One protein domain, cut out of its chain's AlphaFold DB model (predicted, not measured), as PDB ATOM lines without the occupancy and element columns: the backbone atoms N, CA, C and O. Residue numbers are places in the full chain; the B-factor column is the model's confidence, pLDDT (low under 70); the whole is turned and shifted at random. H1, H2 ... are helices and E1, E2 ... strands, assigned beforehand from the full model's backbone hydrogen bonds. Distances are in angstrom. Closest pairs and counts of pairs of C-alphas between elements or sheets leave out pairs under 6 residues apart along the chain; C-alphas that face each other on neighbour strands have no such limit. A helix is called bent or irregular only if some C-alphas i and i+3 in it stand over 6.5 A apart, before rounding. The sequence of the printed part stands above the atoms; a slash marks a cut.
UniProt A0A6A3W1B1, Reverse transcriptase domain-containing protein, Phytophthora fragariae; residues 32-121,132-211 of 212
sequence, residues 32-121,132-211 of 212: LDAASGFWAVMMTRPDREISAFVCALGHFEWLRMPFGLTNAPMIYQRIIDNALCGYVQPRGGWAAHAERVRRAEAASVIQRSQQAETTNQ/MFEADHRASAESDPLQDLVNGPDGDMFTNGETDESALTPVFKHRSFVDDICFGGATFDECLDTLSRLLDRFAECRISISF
ATOM      1  N   LEU A  32     473.761 515.787 381.466       86.31
ATOM      2  CA  LEU A  32     473.506 516.832 380.483       86.31
ATOM      3  C   LEU A  32     474.705 516.941 379.555       86.31
ATOM      4  O   LEU A  32     475.837 516.752 379.991       86.31
ATOM      5  N   ASP A  33     474.439 517.308 378.311       86.06
ATOM      6  CA  ASP A  33     475.464 517.556 377.303       86.06
ATOM      7  C   ASP A  33     475.432 519.034 376.894       86.06
ATOM      8  O   ASP A  33     474.364 519.610 376.673       86.06
ATOM      9  N   ALA A  34     476.588 519.688 376.816       83.19
ATOM     10  CA  ALA A  34     476.666 521.080 376.389       83.19
ATOM     11  C   ALA A  34     476.482 521.208 374.861       83.19
ATOM     12  O   ALA A  34     477.379 520.940 374.059       83.19
ATOM     13  N   ALA A  35     475.320 521.711 374.432       71.62
ATOM     14  CA  ALA A  35     475.016 521.929 373.025       71.62
ATOM     15  C   ALA A  35     475.986 522.950 372.408       71.62
ATOM     16  O   ALA A  35     476.012 524.118 372.796       71.62
ATOM     17  N   SER A  36     476.688 522.533 371.351       69.75
ATOM     18  CA  SER A  36     477.691 523.283 370.566       69.75
ATOM     19  C   SER A  36     479.151 523.102 370.992       69.75
ATOM     20  O   SER A  36     480.012 523.555 370.235       69.75
ATOM     21  N   GLY A  37     479.447 522.431 372.116       78.62
ATOM     22  CA  GLY A  37     480.816 522.139 372.571       78.62
ATOM     23  C   GLY A  37     481.779 523.316 372.364       78.62
ATOM     24  O   GLY A  37     481.449 524.477 372.638       78.62
ATOM     25  N   PHE A  38     482.938 523.053 371.757       82.56
ATOM     26  CA  PHE A  38     483.969 524.069 371.495       82.56
ATOM     27  C   PHE A  38     483.512 525.250 370.621       82.56
ATOM     28  O   PHE A  38     484.038 526.353 370.770       82.56
ATOM     29  N   TRP A  39     482.490 525.095 369.769       84.44
ATOM     30  CA  TRP A  39     481.999 526.179 368.903       84.44
ATOM     31  C   TRP A  39     481.367 527.337 369.680       84.44
ATOM     32  O   TRP A  39     481.194 528.425 369.127       84.44
ATOM     33  N   ALA A  40     481.043 527.137 370.960       83.31
ATOM     34  CA  ALA A  40     480.615 528.215 371.843       83.31
ATOM     35  C   ALA A  40     481.733 529.253 372.074       83.31
ATOM     36  O   ALA A  40     481.441 530.432 372.281       83.31
ATOM     37  N   VAL A  41     483.005 528.859 371.962       85.56
ATOM     38  CA  VAL A  41     484.161 529.718 372.246       85.56
ATOM     39  C   VAL A  41     484.598 530.470 370.989       85.56
ATOM     40  O   VAL A  41     484.824 529.875 369.933       85.56
ATOM     41  N   MET A  42     484.709 531.795 371.086       86.75
ATOM     42  CA  MET A  42     485.243 532.631 370.008       86.75
ATOM     43  C   MET A  42     486.766 532.665 370.024       86.75
ATOM     44  O   MET A  42     487.379 532.711 371.086       86.75
ATOM     45  N   MET A  43     487.360 532.678 368.833       88.50
ATOM     46  CA  MET A  43     488.807 532.774 368.673       88.50
ATOM     47  C   MET A  43     489.260 534.233 368.759       88.50
ATOM     48  O   MET A  43     488.617 535.135 368.209       88.50
ATOM     49  N   THR A  44     490.396 534.470 369.414       87.44
ATOM     50  CA  THR A  44     491.072 535.771 369.343       87.44
ATOM     51  C   THR A  44     491.658 535.974 367.942       87.44
ATOM     52  O   THR A  44     491.869 535.018 367.194       87.44
ATOM     53  N   ARG A  45     491.928 537.222 367.550       85.81
ATOM     54  CA  ARG A  45     492.494 537.536 366.229       85.81
ATOM     55  C   ARG A  45     493.860 536.863 365.998       85.81
ATOM     56  O   ARG A  45     494.016 536.265 364.937       85.81
ATOM     57  N   PRO A  46     494.804 536.862 366.959       86.25
ATOM     58  CA  PRO A  46     496.041 536.094 366.815       86.25
ATOM     59  C   PRO A  46     495.799 534.592 366.601       86.25
ATOM     60  O   PRO A  46     496.423 533.980 365.735       86.25
ATOM     61  N   ASP A  47     494.858 533.995 367.336       87.88
ATOM     62  CA  ASP A  47     494.589 532.556 367.233       87.88
ATOM     63  C   ASP A  47     493.878 532.183 365.920       87.88
ATOM     64  O   ASP A  47     494.082 531.089 365.383       87.88
ATOM     65  N   ARG A  48     493.072 533.093 365.358       88.38
ATOM     66  CA  ARG A  48     492.468 532.951 364.022       88.38
ATOM     67  C   ARG A  48     493.530 532.827 362.934       88.38
ATOM     68  O   ARG A  48     493.478 531.898 362.132       88.38
ATOM     69  N   GLU A  49     494.513 533.724 362.954       85.00
ATOM     70  CA  GLU A  49     495.600 533.756 361.971       85.00
ATOM     71  C   GLU A  49     496.459 532.482 362.047       85.00
ATOM     72  O   GLU A  49     496.845 531.925 361.020       85.00
ATOM     73  N   ILE A  50     496.694 531.963 363.258       86.31
ATOM     74  CA  ILE A  50     497.452 530.721 363.481       86.31
ATOM     75  C   ILE A  50     496.651 529.478 363.061       86.31
ATOM     76  O   ILE A  50     497.230 528.505 362.574       86.31
ATOM     77  N   SER A  51     495.331 529.488 363.258       86.50
ATOM     78  CA  SER A  51     494.444 528.355 362.955       86.50
ATOM     79  C   SER A  51     493.951 528.317 361.505       86.50
ATOM     80  O   SER A  51     493.146 527.451 361.154       86.50
ATOM     81  N   ALA A  52     494.434 529.220 360.654       88.12
ATOM     82  CA  ALA A  52     494.013 529.286 359.270       88.12
ATOM     83  C   ALA A  52     494.376 528.022 358.470       88.12
ATOM     84  O   ALA A  52     495.386 527.351 358.707       88.12
ATOM     85  N   PHE A  53     493.526 527.683 357.506       86.75
ATOM     86  CA  PHE A  53     493.646 526.494 356.676       86.75
ATOM     87  C   PHE A  53     493.397 526.811 355.203       86.75
ATOM     88  O   PHE A  53     492.715 527.768 354.838       86.75
ATOM     89  N   VAL A  54     493.958 525.970 354.335       88.31
ATOM     90  CA  VAL A  54     493.803 526.079 352.884       88.31
ATOM     91  C   VAL A  54     492.892 524.961 352.401       88.31
ATOM     92  O   VAL A  54     493.102 523.792 352.725       88.31
ATOM     93  N   CYS A  55     491.902 525.310 351.590       88.12
ATOM     94  CA  CYS A  55     491.093 524.358 350.840       88.12
ATOM     95  C   CYS A  55     491.127 524.706 349.344       88.12
ATOM     96  O   CYS A  55     491.689 525.722 348.937       88.12
ATOM     97  N   ALA A  56     490.521 523.866 348.500       87.12
ATOM     98  CA  ALA A  56     490.501 524.084 347.048       87.12
ATOM     99  C   ALA A  56     489.875 525.432 346.633       87.12
ATOM    100  O   ALA A  56     490.132 525.912 345.532       87.12
ATOM    101  N   LEU A  57     489.060 526.030 347.508       83.19
ATOM    102  CA  LEU A  57     488.374 527.299 347.279       83.19
ATOM    103  C   LEU A  57     489.164 528.518 347.777       83.19
ATOM    104  O   LEU A  57     488.767 529.639 347.477       83.19
ATOM    105  N   GLY A  58     490.260 528.330 348.518       82.88
ATOM    106  CA  GLY A  58     491.064 529.434 349.040       82.88
ATOM    107  C   GLY A  58     491.569 529.222 350.464       82.88
ATOM    108  O   GLY A  58     491.670 528.098 350.956       82.88
ATOM    109  N   HIS A  59     491.916 530.334 351.107       84.94
ATOM    110  CA  HIS A  59     492.428 530.391 352.471       84.94
ATOM    111  C   HIS A  59     491.324 530.864 353.419       84.94
ATOM    112  O   HIS A  59     490.703 531.894 353.171       84.94
ATOM    113  N   PHE A  60     491.094 530.115 354.493       84.50
ATOM    114  CA  PHE A  60     490.017 530.352 355.450       84.50
ATOM    115  C   PHE A  60     490.555 530.312 356.878       84.50
ATOM    116  O   PHE A  60     491.544 529.647 357.169       84.50
ATOM    117  N   GLU A  61     489.879 531.011 357.777       87.75
ATOM    118  CA  GLU A  61     490.215 531.100 359.198       87.75
ATOM    119  C   GLU A  61     489.001 530.735 360.058       87.75
ATOM    120  O   GLU A  61     487.850 530.865 359.631       87.75
ATOM    121  N   TRP A  62     489.250 530.267 361.281       87.50
ATOM    122  CA  TRP A  62     488.195 529.835 362.193       87.50
ATOM    123  C   TRP A  62     487.767 530.954 363.139       87.50
ATOM    124  O   TRP A  62     488.529 531.347 364.010       87.50
ATOM    125  N   LEU A  63     486.521 531.422 363.039       86.56
ATOM    126  CA  LEU A  63     485.974 532.436 363.963       86.56
ATOM    127  C   LEU A  63     485.664 531.879 365.364       86.56
ATOM    128  O   LEU A  63     485.678 532.602 366.359       86.56
ATOM    129  N   ARG A  64     485.340 530.588 365.431       88.94
ATOM    130  CA  ARG A  64     485.039 529.832 366.652       88.94
ATOM    131  C   ARG A  64     486.058 528.717 366.802       88.94
ATOM    132  O   ARG A  64     486.628 528.290 365.803       88.94
ATOM    133  N   MET A  65     486.274 528.254 368.026       91.06
ATOM    134  CA  MET A  65     487.281 527.241 368.317       91.06
ATOM    135  C   MET A  65     487.007 525.943 367.536       91.06
ATOM    136  O   MET A  65     485.976 525.305 367.761       91.06
ATOM    137  N   PRO A  66     487.901 525.543 366.612       89.81
ATOM    138  CA  PRO A  66     487.727 524.324 365.840       89.81
ATOM    139  C   PRO A  66     488.140 523.090 366.644       89.81
ATOM    140  O   PRO A  66     488.968 523.144 367.559       89.81
ATOM    141  N   PHE A  67     487.627 521.934 366.228       86.25
ATOM    142  CA  PHE A  67     488.123 520.650 366.714       86.25
ATOM    143  C   PHE A  67     489.576 520.404 366.286       86.25
ATOM    144  O   PHE A  67     490.012 520.810 365.208       86.25
ATOM    145  N   GLY A  68     490.315 519.674 367.125       87.56
ATOM    146  CA  GLY A  68     491.682 519.239 366.833       87.56
ATOM    147  C   GLY A  68     492.786 520.158 367.357       87.56
ATOM    148  O   GLY A  68     493.954 519.791 367.232       87.56
ATOM    149  N   LEU A  69     492.459 521.297 367.978       89.81
ATOM    150  CA  LEU A  69     493.435 522.084 368.740       89.81
ATOM    151  C   LEU A  69     493.758 521.388 370.067       89.81
ATOM    152  O   LEU A  69     492.851 521.016 370.808       89.81
ATOM    153  N   THR A  70     495.043 521.254 370.399       89.88
ATOM    154  CA  THR A  70     495.471 520.517 371.604       89.88
ATOM    155  C   THR A  70     494.928 521.108 372.907       89.88
ATOM    156  O   THR A  70     494.580 520.356 373.811       89.88
ATOM    157  N   ASN A  71     494.790 522.434 372.992       90.38
ATOM    158  CA  ASN A  71     494.305 523.109 374.200       90.38
ATOM    159  C   ASN A  71     492.774 523.269 374.250       90.38
ATOM    160  O   ASN A  71     492.258 523.693 375.281       90.38
ATOM    161  N   ALA A  72     492.036 522.934 373.183       89.38
ATOM    162  CA  ALA A  72     490.580 523.103 373.141       89.38
ATOM    163  C   ALA A  72     489.830 522.449 374.319       89.38
ATOM    164  O   ALA A  72     489.093 523.166 374.996       89.38
ATOM    165  N   PRO A  73     490.040 521.154 374.646       88.69
ATOM    166  CA  PRO A  73     489.321 520.522 375.756       88.69
ATOM    167  C   PRO A  73     489.644 521.163 377.108       88.69
ATOM    168  O   PRO A  73     488.761 521.309 377.943       88.69
ATOM    169  N   MET A  74     490.890 521.598 377.316       89.06
ATOM    170  CA  MET A  74     491.322 522.228 378.566       89.06
ATOM    171  C   MET A  74     490.716 523.622 378.744       89.06
ATOM    172  O   MET A  74     490.269 523.967 379.836       89.06
ATOM    173  N   ILE A  75     490.676 524.420 377.673       88.81
ATOM    174  CA  ILE A  75     490.019 525.732 377.692       88.81
ATOM    175  C   ILE A  75     488.529 525.551 377.972       88.81
ATOM    176  O   ILE A  75     487.979 526.254 378.817       88.81
ATOM    177  N   TYR A  76     487.890 524.591 377.304       87.75
ATOM    178  CA  TYR A  76     486.467 524.341 377.482       87.75
ATOM    179  C   TYR A  76     486.131 523.861 378.895       87.75
ATOM    180  O   TYR A  76     485.270 524.449 379.545       87.75
ATOM    181  N   GLN A  77     486.880 522.888 379.420       87.56
ATOM    182  CA  GLN A  77     486.733 522.425 380.799       87.56
ATOM    183  C   GLN A  77     486.848 523.590 381.785       87.56
ATOM    184  O   GLN A  77     485.998 523.742 382.654       87.56
ATOM    185  N   ARG A  78     487.847 524.465 381.610       86.44
ATOM    186  CA  ARG A  78     488.030 525.638 382.470       86.44
ATOM    187  C   ARG A  78     486.825 526.587 382.434       86.44
ATOM    188  O   ARG A  78     486.491 527.181 383.457       86.44
ATOM    189  N   ILE A  79     486.182 526.744 381.276       86.25
ATOM    190  CA  ILE A  79     484.960 527.548 381.120       86.25
ATOM    191  C   ILE A  79     483.790 526.897 381.861       86.25
ATOM    192  O   ILE A  79     483.105 527.586 382.618       86.25
ATOM    193  N   ILE A  80     483.585 525.590 381.686       85.62
ATOM    194  CA  ILE A  80     482.508 524.854 382.358       85.62
ATOM    195  C   ILE A  80     482.715 524.845 383.873       85.62
ATOM    196  O   ILE A  80     481.804 525.213 384.612       85.62
ATOM    197  N   ASP A  81     483.917 524.530 384.351       83.81
ATOM    198  CA  ASP A  81     484.238 524.542 385.779       83.81
ATOM    199  C   ASP A  81     484.007 525.923 386.393       83.81
ATOM    200  O   ASP A  81     483.478 526.032 387.500       83.81
ATOM    201  N   ASN A  82     484.328 526.989 385.656       82.19
ATOM    202  CA  ASN A  82     484.022 528.340 386.093       82.19
ATOM    203  C   ASN A  82     482.514 528.623 386.150       82.19
ATOM    204  O   ASN A  82     482.053 529.241 387.104       82.19
ATOM    205  N   ALA A  83     481.734 528.158 385.174       80.75
ATOM    206  CA  ALA A  83     480.279 528.324 385.177       80.75
ATOM    207  C   ALA A  83     479.603 527.564 386.335       80.75
ATOM    208  O   ALA A  83     478.665 528.086 386.949       80.75
ATOM    209  N   LEU A  84     480.107 526.364 386.655       79.31
ATOM    210  CA  LEU A  84     479.610 525.490 387.723       79.31
ATOM    211  C   LEU A  84     479.993 525.978 389.125       79.31
ATOM    212  O   LEU A  84     479.172 525.935 390.048       79.31
ATOM    213  N   CYS A  85     481.242 526.419 389.286       75.38
ATOM    214  CA  CYS A  85     481.797 526.790 390.586       75.38
ATOM    215  C   CYS A  85     481.709 528.295 390.877       75.38
ATOM    216  O   CYS A  85     481.812 528.687 392.037       75.38
ATOM    217  N   GLY A  86     481.540 529.134 389.851       73.62
ATOM    218  CA  GLY A  86     481.534 530.593 389.972       73.62
ATOM    219  C   GLY A  86     482.835 531.128 390.566       73.62
ATOM    220  O   GLY A  86     482.828 531.784 391.601       73.62
ATOM    221  N   TYR A  87     483.984 530.802 389.967       73.06
ATOM    222  CA  TYR A  87     485.272 531.292 390.475       73.06
ATOM    223  C   TYR A  87     485.557 532.725 390.027       73.06
ATOM    224  O   TYR A  87     486.013 533.549 390.819       73.06
ATOM    225  N   VAL A  88     485.290 533.015 388.755       75.88
ATOM    226  CA  VAL A  88     485.520 534.310 388.120       75.88
ATOM    227  C   VAL A  88     484.328 534.711 387.261       75.88
ATOM    228  O   VAL A  88     483.635 533.862 386.698       75.88
ATOM    229  N   GLN A  89     484.102 536.012 387.123       78.88
ATOM    230  CA  GLN A  89     483.078 536.556 386.235       78.88
ATOM    231  C   GLN A  89     483.682 537.497 385.185       78.88
ATOM    232  O   GLN A  89     484.719 538.123 385.422       78.88
ATOM    233  N   PRO A  90     483.036 537.648 384.016       80.56
ATOM    234  CA  PRO A  90     483.404 538.684 383.065       80.56
ATOM    235  C   PRO A  90     483.271 540.074 383.685       80.56
ATOM    236  O   PRO A  90     482.436 540.293 384.563       80.56
ATOM    237  N   ARG A  91     484.023 541.044 383.156       79.31
ATOM    238  CA  ARG A  91     484.040 542.400 383.712       79.31
ATOM    239  C   ARG A  91     482.640 543.017 383.803       79.31
ATOM    240  O   ARG A  91     481.951 543.160 382.781       79.31
ATOM    241  N   GLY A  92     482.239 543.413 385.009       79.25
ATOM    242  CA  GLY A  92     480.906 543.971 385.271       79.25
ATOM    243  C   GLY A  92     479.769 542.939 385.273       79.25
ATOM    244  O   GLY A  92     478.608 543.321 385.115       79.25
ATOM    245  N   GLY A  93     480.098 541.655 385.422       82.75
ATOM    246  CA  GLY A  93     479.166 540.548 385.612       82.75
ATOM    247  C   GLY A  93     478.615 539.922 384.330       82.75
ATOM    248  O   GLY A  93     478.666 540.489 383.230       82.75
ATOM    249  N   TRP A  94     478.038 538.729 384.490       80.81
ATOM    250  CA  TRP A  94     477.507 537.918 383.393       80.81
ATOM    251  C   TRP A  94     476.368 538.594 382.630       80.81
ATOM    252  O   TRP A  94     476.374 538.598 381.401       80.81
ATOM    253  N   ALA A  95     475.432 539.249 383.325       82.19
ATOM    254  CA  ALA A  95     474.319 539.953 382.682       82.19
ATOM    255  C   ALA A  95     474.796 541.092 381.761       82.19
ATOM    256  O   ALA A  95     474.317 541.239 380.632       82.19
ATOM    257  N   ALA A  96     475.772 541.884 382.217       85.00
ATOM    258  CA  ALA A  96     476.342 542.961 381.414       85.00
ATOM    259  C   ALA A  96     477.137 542.405 380.227       85.00
ATOM    260  O   ALA A  96     477.032 542.930 379.117       85.00
ATOM    261  N   HIS A  97     477.902 541.332 380.440       84.06
ATOM    262  CA  HIS A  97     478.632 540.652 379.374       84.06
ATOM    263  C   HIS A  97     477.688 540.072 378.315       84.06
ATOM    264  O   HIS A  97     477.878 540.325 377.127       84.06
ATOM    265  N   ALA A  98     476.619 539.390 378.728       84.38
ATOM    266  CA  ALA A  98     475.614 538.831 377.831       84.38
ATOM    267  C   ALA A  98     474.970 539.905 376.940       84.38
ATOM    268  O   ALA A  98     474.767 539.668 375.746       84.38
ATOM    269  N   GLU A  99     474.692 541.089 377.494       87.00
ATOM    270  CA  GLU A  99     474.172 542.228 376.734       87.00
ATOM    271  C   GLU A  99     475.217 542.822 375.779       87.00
ATOM    272  O   GLU A  99     474.882 543.139 374.637       87.00
ATOM    273  N   ARG A 100     476.489 542.933 376.195       87.69
ATOM    274  CA  ARG A 100     477.581 543.361 375.300       87.69
ATOM    275  C   ARG A 100     477.727 542.411 374.115       87.69
ATOM    276  O   ARG A 100     477.751 542.879 372.980       87.69
ATOM    277  N   VAL A 101     477.742 541.102 374.370       85.31
ATOM    278  CA  VAL A 101     477.805 540.070 373.326       85.31
ATOM    279  C   VAL A 101     476.599 540.174 372.396       85.31
ATOM    280  O   VAL A 101     476.781 540.232 371.189       85.31
ATOM    281  N   ARG A 102     475.375 540.294 372.929       86.69
ATOM    282  CA  ARG A 102     474.154 540.428 372.113       86.69
ATOM    283  C   ARG A 102     474.193 541.658 371.201       86.69
ATOM    284  O   ARG A 102     473.825 541.568 370.032       86.69
ATOM    285  N   ARG A 103     474.627 542.811 371.724       87.88
ATOM    286  CA  ARG A 103     474.768 544.046 370.934       87.88
ATOM    287  C   ARG A 103     475.823 543.901 369.849       87.88
ATOM    288  O   ARG A 103     475.588 544.337 368.726       87.88
ATOM    289  N   ALA A 104     476.951 543.284 370.188       86.56
ATOM    290  CA  ALA A 104     478.019 543.031 369.242       86.56
ATOM    291  C   ALA A 104     477.550 542.077 368.133       86.56
ATOM    292  O   ALA A 104     477.631 542.450 366.973       86.56
ATOM    293  N   GLU A 105     476.930 540.941 368.476       86.31
ATOM    294  CA  GLU A 105     476.331 539.988 367.525       86.31
ATOM    295  C   GLU A 105     475.343 540.673 366.567       86.31
ATOM    296  O   GLU A 105     475.409 540.470 365.353       86.31
ATOM    297  N   ALA A 106     474.446 541.519 367.088       87.81
ATOM    298  CA  ALA A 106     473.490 542.259 366.267       87.81
ATOM    299  C   ALA A 106     474.185 543.233 365.299       87.81
ATOM    300  O   ALA A 106     473.819 543.301 364.123       87.81
ATOM    301  N   ALA A 107     475.208 543.955 365.765       86.75
ATOM    302  CA  ALA A 107     475.989 544.858 364.926       86.75
ATOM    303  C   ALA A 107     476.760 544.097 363.829       86.75
ATOM    304  O   ALA A 107     476.719 544.501 362.666       86.75
ATOM    305  N   SER A 108     477.358 542.949 364.162       83.50
ATOM    306  CA  SER A 108     478.053 542.066 363.215       83.50
ATOM    307  C   SER A 108     477.142 541.552 362.104       83.50
ATOM    308  O   SER A 108     477.562 541.430 360.952       83.50
ATOM    309  N   VAL A 109     475.894 541.202 362.437       83.12
ATOM    310  CA  VAL A 109     474.904 540.717 361.460       83.12
ATOM    311  C   VAL A 109     474.512 541.833 360.494       83.12
ATOM    312  O   VAL A 109     474.436 541.599 359.286       83.12
ATOM    313  N   ILE A 110     474.319 543.054 361.002       83.50
ATOM    314  CA  ILE A 110     474.008 544.228 360.177       83.50
ATOM    315  C   ILE A 110     475.176 544.538 359.231       83.50
ATOM    316  O   ILE A 110     474.956 544.688 358.030       83.50
ATOM    317  N   GLN A 111     476.412 544.557 359.739       80.62
ATOM    318  CA  GLN A 111     477.610 544.813 358.936       80.62
ATOM    319  C   GLN A 111     477.798 543.763 357.833       80.62
ATOM    320  O   GLN A 111     478.010 544.122 356.676       80.62
ATOM    321  N   ARG A 112     477.629 542.470 358.153       74.94
ATOM    322  CA  ARG A 112     477.700 541.385 357.158       74.94
ATOM    323  C   ARG A 112     476.616 541.497 356.088       74.94
ATOM    324  O   ARG A 112     476.891 541.251 354.915       74.94
ATOM    325  N   SER A 113     475.406 541.906 356.467       77.50
ATOM    326  CA  SER A 113     474.305 542.127 355.519       77.50
ATOM    327  C   SER A 113     474.618 543.285 354.563       77.50
ATOM    328  O   SER A 113     474.463 543.146 353.353       77.50
ATOM    329  N   GLN A 114     475.162 544.391 355.082       74.25
ATOM    330  CA  GLN A 114     475.577 545.547 354.279       74.25
ATOM    331  C   GLN A 114     476.752 545.228 353.342       74.25
ATOM    332  O   GLN A 114     476.746 545.642 352.181       74.25
ATOM    333  N   GLN A 115     477.746 544.456 353.798       67.56
ATOM    334  CA  GLN A 115     478.853 543.990 352.953       67.56
ATOM    335  C   GLN A 115     478.361 543.061 351.831       67.56
ATOM    336  O   GLN A 115     478.803 543.194 350.687       67.56
ATOM    337  N   ALA A 116     477.409 542.165 352.119       65.69
ATOM    338  CA  ALA A 116     476.804 541.294 351.113       65.69
ATOM    339  C   ALA A 116     476.001 542.088 350.061       65.69
ATOM    340  O   ALA A 116     476.111 541.825 348.862       65.69
ATOM    341  N   GLU A 117     475.246 543.107 350.481       65.44
ATOM    342  CA  GLU A 117     474.529 544.014 349.573       65.44
ATOM    343  C   GLU A 117     475.484 544.857 348.713       65.44
ATOM    344  O   GLU A 117     475.258 545.016 347.512       65.44
ATOM    345  N   THR A 118     476.581 545.346 349.296       59.38
ATOM    346  CA  THR A 118     477.608 546.127 348.584       59.38
ATOM    347  C   THR A 118     478.352 545.268 347.559       59.38
ATOM    348  O   THR A 118     478.579 545.705 346.430       59.38
ATOM    349  N   THR A 119     478.661 544.016 347.911       57.50
ATOM    350  CA  THR A 119     479.286 543.037 347.005       57.50
ATOM    351  C   THR A 119     478.382 542.733 345.810       57.50
ATOM    352  O   THR A 119     478.850 542.717 344.674       57.50
ATOM    353  N   ASN A 120     477.071 542.595 346.032       57.41
ATOM    354  CA  ASN A 120     476.104 542.388 344.951       57.41
ATOM    355  C   ASN A 120     475.956 543.621 344.031       57.41
ATOM    356  O   ASN A 120     475.723 543.464 342.828       57.41
ATOM    357  N   GLN A 121     476.129 544.844 344.551       54.72
ATOM    358  CA  GLN A 121     476.088 546.081 343.753       54.72
ATOM    359  C   GLN A 121     477.376 546.347 342.948       54.72
ATOM    360  O   GLN A 121     477.307 546.993 341.901       54.72
ATOM    361  N   MET A 132     489.672 539.218 344.014       62.72
ATOM    362  CA  MET A 132     488.775 538.673 345.042       62.72
ATOM    363  C   MET A 132     489.533 538.394 346.351       62.72
ATOM    364  O   MET A 132     489.072 538.770 347.417       62.72
ATOM    365  N   PHE A 133     490.770 537.893 346.251       58.00
ATOM    366  CA  PHE A 133     491.665 537.692 347.394       58.00
ATOM    367  C   PHE A 133     491.992 538.984 348.160       58.00
ATOM    368  O   PHE A 133     492.017 538.978 349.385       58.00
ATOM    369  N   GLU A 134     492.232 540.104 347.473       61.75
ATOM    370  CA  GLU A 134     492.489 541.406 348.114       61.75
ATOM    371  C   GLU A 134     491.220 542.042 348.698       61.75
ATOM    372  O   GLU A 134     491.297 542.851 349.627       61.75
ATOM    373  N   ALA A 135     490.048 541.728 348.142       62.59
ATOM    374  CA  ALA A 135     488.767 542.126 348.710       62.59
ATOM    375  C   ALA A 135     488.464 541.323 349.984       62.59
ATOM    376  O   ALA A 135     488.209 541.930 351.021       62.59
ATOM    377  N   ASP A 136     488.614 539.998 349.941       64.38
ATOM    378  CA  ASP A 136     488.409 539.105 351.086       64.38
ATOM    379  C   ASP A 136     489.413 539.388 352.211       64.38
ATOM    380  O   ASP A 136     489.040 539.462 353.381       64.38
ATOM    381  N   HIS A 137     490.679 539.650 351.871       65.69
ATOM    382  CA  HIS A 137     491.691 540.057 352.846       65.69
ATOM    383  C   HIS A 137     491.349 541.404 353.504       65.69
ATOM    384  O   HIS A 137     491.587 541.585 354.696       65.69
ATOM    385  N   ARG A 138     490.786 542.371 352.762       62.53
ATOM    386  CA  ARG A 138     490.318 543.640 353.350       62.53
ATOM    387  C   ARG A 138     489.067 543.453 354.204       62.53
ATOM    388  O   ARG A 138     489.001 544.049 355.270       62.53
ATOM    389  N   ALA A 139     488.132 542.601 353.792       62.44
ATOM    390  CA  ALA A 139     486.942 542.280 354.575       62.44
ATOM    391  C   ALA A 139     487.289 541.556 355.890       62.44
ATOM    392  O   ALA A 139     486.709 541.862 356.924       62.44
ATOM    393  N   SER A 140     488.283 540.661 355.882       61.06
ATOM    394  CA  SER A 140     488.844 540.054 357.103       61.06
ATOM    395  C   SER A 140     489.634 541.070 357.956       61.06
ATOM    396  O   SER A 140     489.734 540.936 359.180       61.06
ATOM    397  N   ALA A 141     490.162 542.136 357.340       61.09
ATOM    398  CA  ALA A 141     490.839 543.232 358.036       61.09
ATOM    399  C   ALA A 141     489.888 544.253 358.690       61.09
ATOM    400  O   ALA A 141     490.316 544.955 359.606       61.09
ATOM    401  N   GLU A 142     488.628 544.342 358.258       66.75
ATOM    402  CA  GLU A 142     487.624 545.201 358.891       66.75
ATOM    403  C   GLU A 142     487.218 544.644 360.265       66.75
ATOM    404  O   GLU A 142     486.901 543.463 360.412       66.75
ATOM    405  N   SER A 143     487.249 545.503 361.290       65.50
ATOM    406  CA  SER A 143     486.846 545.146 362.654       65.50
ATOM    407  C   SER A 143     485.375 544.748 362.691       65.50
ATOM    408  O   SER A 143     484.495 545.550 362.373       65.50
ATOM    409  N   ASP A 144     485.123 543.509 363.102       81.19
ATOM    410  CA  ASP A 144     483.807 543.041 363.518       81.19
ATOM    411  C   ASP A 144     483.607 543.433 364.998       81.19
ATOM    412  O   ASP A 144     484.434 543.042 365.827       81.19
ATOM    413  N   PRO A 145     482.526 544.148 365.375       83.38
ATOM    414  CA  PRO A 145     482.235 544.520 366.763       83.38
ATOM    415  C   PRO A 145     482.314 543.360 367.762       83.38
ATOM    416  O   PRO A 145     482.701 543.545 368.917       83.38
ATOM    417  N   LEU A 146     481.950 542.149 367.330       84.19
ATOM    418  CA  LEU A 146     482.051 540.949 368.158       84.19
ATOM    419  C   LEU A 146     483.503 540.511 368.350       84.19
ATOM    420  O   LEU A 146     483.897 540.117 369.447       84.19
ATOM    421  N   GLN A 147     484.317 540.642 367.308       84.38
ATOM    422  CA  GLN A 147     485.741 540.357 367.370       84.38
ATOM    423  C   GLN A 147     486.491 541.397 368.213       84.38
ATOM    424  O   GLN A 147     487.414 541.030 368.942       84.38
ATOM    425  N   ASP A 148     486.085 542.665 368.167       85.75
ATOM    426  CA  ASP A 148     486.643 543.724 369.017       85.75
ATOM    427  C   ASP A 148     486.365 543.458 370.498       85.75
ATOM    428  O   ASP A 148     487.243 543.652 371.337       85.75
ATOM    429  N   LEU A 149     485.171 542.949 370.825       85.19
ATOM    430  CA  LEU A 149     484.820 542.561 372.191       85.19
ATOM    431  C   LEU A 149     485.702 541.411 372.701       85.19
ATOM    432  O   LEU A 149     486.170 541.468 373.836       85.19
ATOM    433  N   VAL A 150     485.952 540.391 371.870       85.44
ATOM    434  CA  VAL A 150     486.778 539.220 372.228       85.44
ATOM    435  C   VAL A 150     488.251 539.584 372.400       85.44
ATOM    436  O   VAL A 150     488.905 539.069 373.298       85.44
ATOM    437  N   ASN A 151     488.783 540.470 371.555       85.81
ATOM    438  CA  ASN A 151     490.179 540.914 371.651       85.81
ATOM    439  C   ASN A 151     490.389 542.057 372.655       85.81
ATOM    440  O   ASN A 151     491.527 542.460 372.902       85.81
ATOM    441  N   GLY A 152     489.307 542.627 373.183       84.62
ATOM    442  CA  GLY A 152     489.360 543.713 374.145       84.62
ATOM    443  C   GLY A 152     489.822 543.258 375.534       84.62
ATOM    444  O   GLY A 152     489.880 542.064 375.827       84.62
ATOM    445  N   PRO A 153     490.077 544.213 376.444       76.19
ATOM    446  CA  PRO A 153     490.483 543.919 377.823       76.19
ATOM    447  C   PRO A 153     489.414 543.159 378.627       76.19
ATOM    448  O   PRO A 153     489.720 542.594 379.670       76.19
ATOM    449  N   ASP A 154     488.170 543.151 378.143       72.88
ATOM    450  CA  ASP A 154     487.025 542.516 378.796       72.88
ATOM    451  C   ASP A 154     486.634 541.177 378.130       72.88
ATOM    452  O   ASP A 154     485.602 540.598 378.486       72.88
ATOM    453  N   GLY A 155     487.405 540.730 377.130       72.81
ATOM    454  CA  GLY A 155     487.148 539.510 376.362       72.81
ATOM    455  C   GLY A 155     487.635 538.241 377.060       72.81
ATOM    456  O   GLY A 155     486.967 537.211 376.989       72.81
ATOM    457  N   ASP A 156     488.752 538.325 377.788       80.44
ATOM    458  CA  ASP A 156     489.282 537.217 378.583       80.44
ATOM    459  C   ASP A 156     488.850 537.330 380.052       80.44
ATOM    460  O   ASP A 156     489.464 538.022 380.869       80.44
ATOM    461  N   MET A 157     487.793 536.596 380.399       75.75
ATOM    462  CA  MET A 157     487.252 536.541 381.762       75.75
ATOM    463  C   MET A 157     488.180 535.878 382.791       75.75
ATOM    464  O   MET A 157     487.877 535.913 383.976       75.75
ATOM    465  N   PHE A 158     489.286 535.250 382.382       79.62
ATOM    466  CA  PHE A 158     490.212 534.597 383.309       79.62
ATOM    467  C   PHE A 158     491.390 535.478 383.732       79.62
ATOM    468  O   PHE A 158     492.137 535.097 384.636       79.62
ATOM    469  N   THR A 159     491.577 536.634 383.091       76.19
ATOM    470  CA  THR A 159     492.696 537.552 383.376       76.19
ATOM    471  C   THR A 159     492.296 538.750 384.231       76.19
ATOM    472  O   THR A 159     493.157 539.342 384.880       76.19
ATOM    473  N   ASN A 160     491.006 539.093 384.281       69.81
ATOM    474  CA  ASN A 160     490.498 540.223 385.063       69.81
ATOM    475  C   ASN A 160     490.519 539.977 386.587       69.81
ATOM    476  O   ASN A 160     490.579 540.937 387.351       69.81
ATOM    477  N   GLY A 161     490.484 538.713 387.028       65.75
ATOM    478  CA  GLY A 161     490.509 538.325 388.440       65.75
ATOM    479  C   GLY A 161     489.287 538.772 389.252       65.75
ATOM    480  O   GLY A 161     489.356 538.765 390.480       65.75
ATOM    481  N   GLU A 162     488.190 539.176 388.602       74.00
ATOM    482  CA  GLU A 162     486.949 539.543 389.292       74.00
ATOM    483  C   GLU A 162     486.277 538.272 389.818       74.00
ATOM    484  O   GLU A 162     485.912 537.390 389.040       74.00
ATOM    485  N   THR A 163     486.121 538.169 391.139       67.50
ATOM    486  CA  THR A 163     485.403 537.057 391.776       67.50
ATOM    487  C   THR A 163     483.952 537.047 391.321       67.50
ATOM    488  O   THR A 163     483.353 538.118 391.215       67.50
ATOM    489  N   ASP A 164     483.383 535.866 391.068       69.88
ATOM    490  CA  ASP A 164     481.958 535.763 390.741       69.88
ATOM    491  C   ASP A 164     481.114 536.229 391.937       69.88
ATOM    492  O   ASP A 164     481.176 535.654 393.024       69.88
ATOM    493  N   GLU A 165     480.357 537.307 391.744       66.06
ATOM    494  CA  GLU A 165     479.432 537.851 392.744       66.06
ATOM    495  C   GLU A 165     478.008 537.299 392.564       66.06
ATOM    496  O   GLU A 165     477.087 537.710 393.276       66.06
ATOM    497  N   SER A 166     477.796 536.385 391.608       64.56
ATOM    498  CA  SER A 166     476.481 535.797 391.390       64.56
ATOM    499  C   SER A 166     476.020 535.022 392.620       64.56
ATOM    500  O   SER A 166     476.704 534.136 393.127       64.56
ATOM    501  N   ALA A 167     474.792 535.300 393.060       60.34
ATOM    502  CA  ALA A 167     474.149 534.600 394.172       60.34
ATOM    503  C   ALA A 167     473.935 533.094 393.908       60.34
ATOM    504  O   ALA A 167     473.497 532.366 394.797       60.34
ATOM    505  N   LEU A 168     474.223 532.640 392.687       61.16
ATOM    506  CA  LEU A 168     474.093 531.262 392.236       61.16
ATOM    507  C   LEU A 168     475.384 530.421 392.439       61.16
ATOM    508  O   LEU A 168     475.444 529.277 391.990       61.16
ATOM    509  N   THR A 169     476.413 530.946 393.120       52.12
ATOM    510  CA  THR A 169     477.640 530.215 393.519       52.12
ATOM    511  C   THR A 169     477.397 529.113 394.565       52.12
ATOM    512  O   THR A 169     476.695 529.372 395.545       52.12
ATOM    513  N   PRO A 170     478.148 527.991 394.550       57.41
ATOM    514  CA  PRO A 170     478.395 527.039 393.467       57.41
ATOM    515  C   PRO A 170     477.348 525.911 393.474       57.41
ATOM    516  O   PRO A 170     476.940 525.430 394.534       57.41
ATOM    517  N   VAL A 171     476.953 525.424 392.293       56.78
ATOM    518  CA  VAL A 171     476.001 524.302 392.200       56.78
ATOM    519  C   VAL A 171     476.694 522.974 392.553       56.78
ATOM    520  O   VAL A 171     476.075 522.162 393.236       56.78
ATOM    521  N   PHE A 172     477.986 522.793 392.207       60.88
ATOM    522  CA  PHE A 172     478.797 521.599 392.530       60.88
ATOM    523  C   PHE A 172     480.314 521.839 392.577       60.88
ATOM    524  O   PHE A 172     480.807 522.856 392.099       60.88
ATOM    525  N   LYS A 173     481.058 520.854 393.111       55.97
ATOM    526  CA  LYS A 173     482.496 520.654 392.856       55.97
ATOM    527  C   LYS A 173     482.658 519.642 391.711       55.97
ATOM    528  O   LYS A 173     481.966 518.635 391.748       55.97
ATOM    529  N   HIS A 174     483.507 519.954 390.725       58.69
ATOM    530  CA  HIS A 174     483.934 519.131 389.573       58.69
ATOM    531  C   HIS A 174     483.087 517.884 389.268       58.69
ATOM    532  O   HIS A 174     483.448 516.779 389.654       58.69
ATOM    533  N   ARG A 175     481.984 518.054 388.524       68.88
ATOM    534  CA  ARG A 175     481.204 516.928 387.968       68.88
ATOM    535  C   ARG A 175     481.112 516.919 386.438       68.88
ATOM    536  O   ARG A 175     480.295 516.196 385.871       68.88
ATOM    537  N   SER A 176     481.914 517.749 385.778       77.44
ATOM    538  CA  SER A 176     481.956 517.850 384.324       77.44
ATOM    539  C   SER A 176     483.223 517.235 383.759       77.44
ATOM    540  O   SER A 176     484.315 517.438 384.294       77.44
ATOM    541  N   PHE A 177     483.072 516.542 382.638       78.44
ATOM    542  CA  PHE A 177     484.166 516.123 381.782       78.44
ATOM    543  C   PHE A 177     483.923 516.668 380.376       78.44
ATOM    544  O   PHE A 177     483.178 516.102 379.583       78.44
ATOM    545  N   VAL A 178     484.579 517.785 380.073       79.88
ATOM    546  CA  VAL A 178     484.440 518.536 378.825       79.88
ATOM    547  C   VAL A 178     482.986 518.972 378.611       79.88
ATOM    548  O   VAL A 178     482.556 519.930 379.252       79.88
ATOM    549  N   ASP A 179     482.246 518.279 377.750       82.12
ATOM    550  CA  ASP A 179     480.874 518.618 377.368       82.12
ATOM    551  C   ASP A 179     479.839 517.888 378.248       82.12
ATOM    552  O   ASP A 179     478.705 518.355 378.378       82.12
ATOM    553  N   ASP A 180     480.242 516.792 378.902       85.06
ATOM    554  CA  ASP A 180     479.380 515.956 379.737       85.06
ATOM    555  C   ASP A 180     479.328 516.492 381.171       85.06
ATOM    556  O   ASP A 180     480.353 516.600 381.852       85.06
ATOM    557  N   ILE A 181     478.129 516.799 381.661       85.25
ATOM    558  CA  ILE A 181     477.890 517.266 383.029       85.25
ATOM    559  C   ILE A 181     476.975 516.270 383.732       85.25
ATOM    560  O   ILE A 181     475.787 516.166 383.424       85.25
ATOM    561  N   CYS A 182     477.515 515.582 384.734       83.75
ATOM    562  CA  CYS A 182     476.756 514.640 385.545       83.75
ATOM    563  C   CYS A 182     476.398 515.262 386.894       83.75
ATOM    564  O   CYS A 182     477.206 515.934 387.526       83.75
ATOM    565  N   PHE A 183     475.197 515.012 387.401       84.50
ATOM    566  CA  PHE A 183     474.837 515.380 388.768       84.50
ATOM    567  C   PHE A 183     473.828 514.399 389.345       84.50
ATOM    568  O   PHE A 183     473.180 513.647 388.620       84.50
ATOM    569  N   GLY A 184     473.697 514.399 390.667       83.25
ATOM    570  CA  GLY A 184     472.777 513.510 391.354       83.25
ATOM    571  C   GLY A 184     472.340 514.042 392.710       83.25
ATOM    572  O   GLY A 184     472.877 515.030 393.214       83.25
ATOM    573  N   GLY A 185     471.334 513.379 393.271       83.69
ATOM    574  CA  GLY A 185     470.758 513.679 394.578       83.69
ATOM    575  C   GLY A 185     470.391 512.403 395.335       83.69
ATOM    576  O   GLY A 185     470.229 511.328 394.745       83.69
ATOM    577  N   ALA A 186     470.256 512.509 396.659       85.31
ATOM    578  CA  ALA A 186     469.753 511.396 397.466       85.31
ATOM    579  C   ALA A 186     468.253 511.185 397.207       85.31
ATOM    580  O   ALA A 186     467.754 510.058 397.244       85.31
ATOM    581  N   THR A 187     467.543 512.271 396.887       87.94
ATOM    582  CA  THR A 187     466.138 512.260 396.473       87.94
ATOM    583  C   THR A 187     465.960 512.810 395.058       87.94
ATOM    584  O   THR A 187     466.808 513.531 394.532       87.94
ATOM    585  N   PHE A 188     464.829 512.473 394.435       87.81
ATOM    586  CA  PHE A 188     464.468 513.007 393.123       87.81
ATOM    587  C   PHE A 188     464.291 514.535 393.156       87.81
ATOM    588  O   PHE A 188     464.744 515.224 392.247       87.81
ATOM    589  N   ASP A 189     463.707 515.070 394.232       88.38
ATOM    590  CA  ASP A 189     463.474 516.510 394.385       88.38
ATOM    591  C   ASP A 189     464.789 517.296 394.511       88.38
ATOM    592  O   ASP A 189     464.938 518.344 393.888       88.38
ATOM    593  N   GLU A 190     465.783 516.771 395.238       84.56
ATOM    594  CA  GLU A 190     467.133 517.359 395.295       84.56
ATOM    595  C   GLU A 190     467.818 517.372 393.923       84.56
ATOM    596  O   GLU A 190     468.490 518.342 393.561       84.56
ATOM    597  N   CYS A 191     467.638 516.301 393.145       85.50
ATOM    598  CA  CYS A 191     468.147 516.217 391.780       85.50
ATOM    599  C   CYS A 191     467.468 517.255 390.868       85.50
ATOM    600  O   CYS A 191     468.120 517.847 390.008       85.50
ATOM    601  N   LEU A 192     466.174 517.519 391.062       87.75
ATOM    602  CA  LEU A 192     465.425 518.484 390.259       87.75
ATOM    603  C   LEU A 192     465.746 519.939 390.636       87.75
ATOM    604  O   LEU A 192     465.923 520.773 389.749       87.75
ATOM    605  N   ASP A 193     465.874 520.239 391.931       86.56
ATOM    606  CA  ASP A 193     466.319 521.553 392.418       86.56
ATOM    607  C   ASP A 193     467.711 521.894 391.878       86.56
ATOM    608  O   ASP A 193     467.962 522.984 391.362       86.56
ATOM    609  N   THR A 194     468.597 520.904 391.924       84.38
ATOM    610  CA  THR A 194     469.912 520.980 391.307       84.38
ATOM    611  C   THR A 194     469.826 521.325 389.825       84.38
ATOM    612  O   THR A 194     470.498 522.256 389.379       84.38
ATOM    613  N   LEU A 195     469.029 520.570 389.060       87.00
ATOM    614  CA  LEU A 195     468.866 520.806 387.630       87.00
ATOM    615  C   LEU A 195     468.375 522.236 387.383       87.00
ATOM    616  O   LEU A 195     468.925 522.919 386.527       87.00
ATOM    617  N   SER A 196     467.402 522.719 388.160       87.81
ATOM    618  CA  SER A 196     466.895 524.087 388.033       87.81
ATOM    619  C   SER A 196     468.002 525.125 388.225       87.81
ATOM    620  O   SER A 196     468.193 525.980 387.363       87.81
ATOM    621  N   ARG A 197     468.787 525.013 389.307       85.12
ATOM    622  CA  ARG A 197     469.909 525.929 389.580       85.12
ATOM    623  C   ARG A 197     470.968 525.880 388.480       85.12
ATOM    624  O   ARG A 197     471.529 526.909 388.111       85.12
ATOM    625  N   LEU A 198     471.230 524.691 387.947       85.06
ATOM    626  CA  LEU A 198     472.195 524.475 386.879       85.06
ATOM    627  C   LEU A 198     471.744 525.117 385.557       85.06
ATOM    628  O   LEU A 198     472.534 525.791 384.897       85.06
ATOM    629  N   LEU A 199     470.471 524.957 385.191       85.81
ATOM    630  CA  LEU A 199     469.893 525.583 384.002       85.81
ATOM    631  C   LEU A 199     469.910 527.113 384.103       85.81
ATOM    632  O   LEU A 199     470.272 527.775 383.129       85.81
ATOM    633  N   ASP A 200     469.599 527.673 385.276       85.06
ATOM    634  CA  ASP A 200     469.668 529.119 385.513       85.06
ATOM    635  C   ASP A 200     471.103 529.646 385.345       85.06
ATOM    636  O   ASP A 200     471.330 530.651 384.664       85.06
ATOM    637  N   ARG A 201     472.095 528.922 385.886       83.06
ATOM    638  CA  ARG A 201     473.522 529.244 385.709       83.06
ATOM    639  C   ARG A 201     473.961 529.199 384.258       83.06
ATOM    640  O   ARG A 201     474.649 530.109 383.797       83.06
ATOM    641  N   PHE A 202     473.588 528.156 383.531       83.81
ATOM    642  CA  PHE A 202     473.973 528.021 382.132       83.81
ATOM    643  C   PHE A 202     473.292 529.056 381.239       83.81
ATOM    644  O   PHE A 202     473.941 529.592 380.338       83.81
ATOM    645  N   ALA A 203     472.048 529.431 381.543       83.75
ATOM    646  CA  ALA A 203     471.387 530.555 380.895       83.75
ATOM    647  C   ALA A 203     472.138 531.878 381.140       83.75
ATOM    648  O   ALA A 203     472.336 532.652 380.201       83.75
ATOM    649  N   GLU A 204     472.611 532.117 382.369       81.31
ATOM    650  CA  GLU A 204     473.406 533.299 382.722       81.31
ATOM    651  C   GLU A 204     474.769 533.314 382.001       81.31
ATOM    652  O   GLU A 204     475.162 534.327 381.417       81.31
ATOM    653  N   CYS A 205     475.449 532.166 381.959       78.62
ATOM    654  CA  CYS A 205     476.746 531.993 381.299       78.62
ATOM    655  C   CYS A 205     476.645 531.871 379.765       78.62
ATOM    656  O   CYS A 205     477.667 531.752 379.090       78.62
ATOM    657  N   ARG A 206     475.427 531.887 379.199       79.94
ATOM    658  CA  ARG A 206     475.131 531.628 377.774       79.94
ATOM    659  C   ARG A 206     475.703 530.302 377.246       79.94
ATOM    660  O   ARG A 206     476.035 530.199 376.064       79.94
ATOM    661  N   ILE A 207     475.770 529.283 378.097       82.00
ATOM    662  CA  ILE A 207     476.101 527.913 377.699       82.00
ATOM    663  C   ILE A 207     474.801 527.241 377.261       82.00
ATOM    664  O   ILE A 207     473.816 527.223 377.995       82.00
ATOM    665  N   SER A 208     474.778 526.734 376.031       82.56
ATOM    666  CA  SER A 208     473.631 525.976 375.529       82.56
ATOM    667  C   SER A 208     473.767 524.516 375.942       82.56
ATOM    668  O   SER A 208     474.876 524.001 376.040       82.56
ATOM    669  N   ILE A 209     472.643 523.848 376.177       82.12
ATOM    670  CA  ILE A 209     472.591 522.465 376.660       82.12
ATOM    671  C   ILE A 209     471.688 521.679 375.718       82.12
ATOM    672  O   ILE A 209     470.670 522.199 375.251       82.12
ATOM    673  N   SER A 210     472.068 520.443 375.428       78.00
ATOM    674  CA  SER A 210     471.257 519.467 374.727       78.00
ATOM    675  C   SER A 210     470.687 518.478 375.749       78.00
ATOM    676  O   SER A 210     471.370 518.033 376.669       78.00
ATOM    677  N   PHE A 211     469.395 518.177 375.618       67.38
ATOM    678  CA  PHE A 211     468.788 517.056 376.328       67.38
ATOM    679  C   PHE A 211     468.842 515.866 375.382       67.38
ATOM    680  O   PHE A 211     468.204 515.900 374.324       67.38
TER     681      PHE A 211
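Overview. This is residues 32 to 121 and 132 to 211 of the 212 residues of the protein "Reverse transcriptase domain-containing protein" of Phytophthora fragariae (UniProt A0A6A3W1B1). An elongated body has the long helix H4 running along one side of its long axis, with the short helix H6 crossing it at residues 100 to 108. At one end of the body H7 folds back beside E3 after a sharp turn; at the other end lie the small hairpin E1 and E2, the helix H5 and the last residues of H4, while H1 and H3 sit between these ends. The printed part has 170 residues with seven named helices and three named strands in the order H1, H2, E1, E2, H3, H4, H5, H6, E3, H7, and its class is mostly helix. E1 and E2 make an antiparallel sheet of two strands, and E3 pairs with no named strand. The whole is only just compact, close to loose, with a radius of gyration of the C-alphas of 18.6 A and spans of 63 by 33 by 29 A.

Arrangement. Start at Leu 32 and Asp 33, a short stretch that pairs antiparallel with residues 180 to 181 of E3, residues 180 to 185. Residues 176 to 177 pair with the same two residues of E3, also antiparallel. Go on to H1, residues 37 to 40, which touches H3, residues 72 to 85, with the C-alphas of Phe 38 and Tyr 76 closest at 6.5 A; H3 does this with residues 72 to 76 alone. Next comes H2, residues 45 to 50, close but not clearly touching H6, residues 145 to 151; their closest C-alphas, of Arg 45 and Asn 151, are 6.8 A apart, and their lines are about perpendicular at 73 degrees, only just past steep. Then look at the hairpin of E1, residues 53 to 55, and E2, residues 58 to 60: N 53 and O 60 are 2.8 A apart and N 55 and O 58 2.9 A, within hydrogen-bond range. E2 and H5, residues 132 to 141, are near each other. H3 touches H7, residues 188 to 204, at a steep tilt of 64 degrees, opposite ways, with the C-alphas of Ala 83 and Arg 201 closest at 6.8 A. H4, residues 94 to 121, touches H6 at a steep tilt of 54 degrees, opposite ways; their closest C-alphas, of Ala 104 and Leu 146, are 4.7 A apart. H4 and H7 only just touch, with 3 pairs of C-alphas within 8 A, the closest those of Trp 94 and Glu 204 at 6.2 A. H5 touches no helix. Every O i to N i+4 pair is within hydrogen-bond range in H2, H3, H4, H5, H6 and H7, and H1 is too short for such a pair.

Along the chain. Find C-alpha 37 at (480.816, 522.139, 372.571), where H1 begins; it is neither bent nor irregular, but only just: C-alphas 37 and 40 are 6.1 A apart. Further on, H3 runs 19.9 A. Find C-alpha 94 at (477.507, 537.918, 383.393); from there H4 runs 40.5 A to C-alpha 121 at (476.088, 546.081, 343.753). After the cut H5 measures 13.9 A and H6 10.0 A. E3 measures 17.3 A, and H7 runs 24.5 A to C-alpha 204 at (473.406, 533.299, 382.722).

Size, cuts and confidence. The two C-alphas farthest apart are those of Gln 121 and Ala 186, 64.3 A. Residues 122 to 131 are not printed, and C-alphas 121 and 132 are 14.7 A apart across this cut. The links E2 to H3, 11 residues, and H6 to E3, 28 residues, are long. The mean pLDDT of the printed part is 79.3; look for values under 70 in 36 residues, among them 115 to 121, 132 to 143 and 163 to 175.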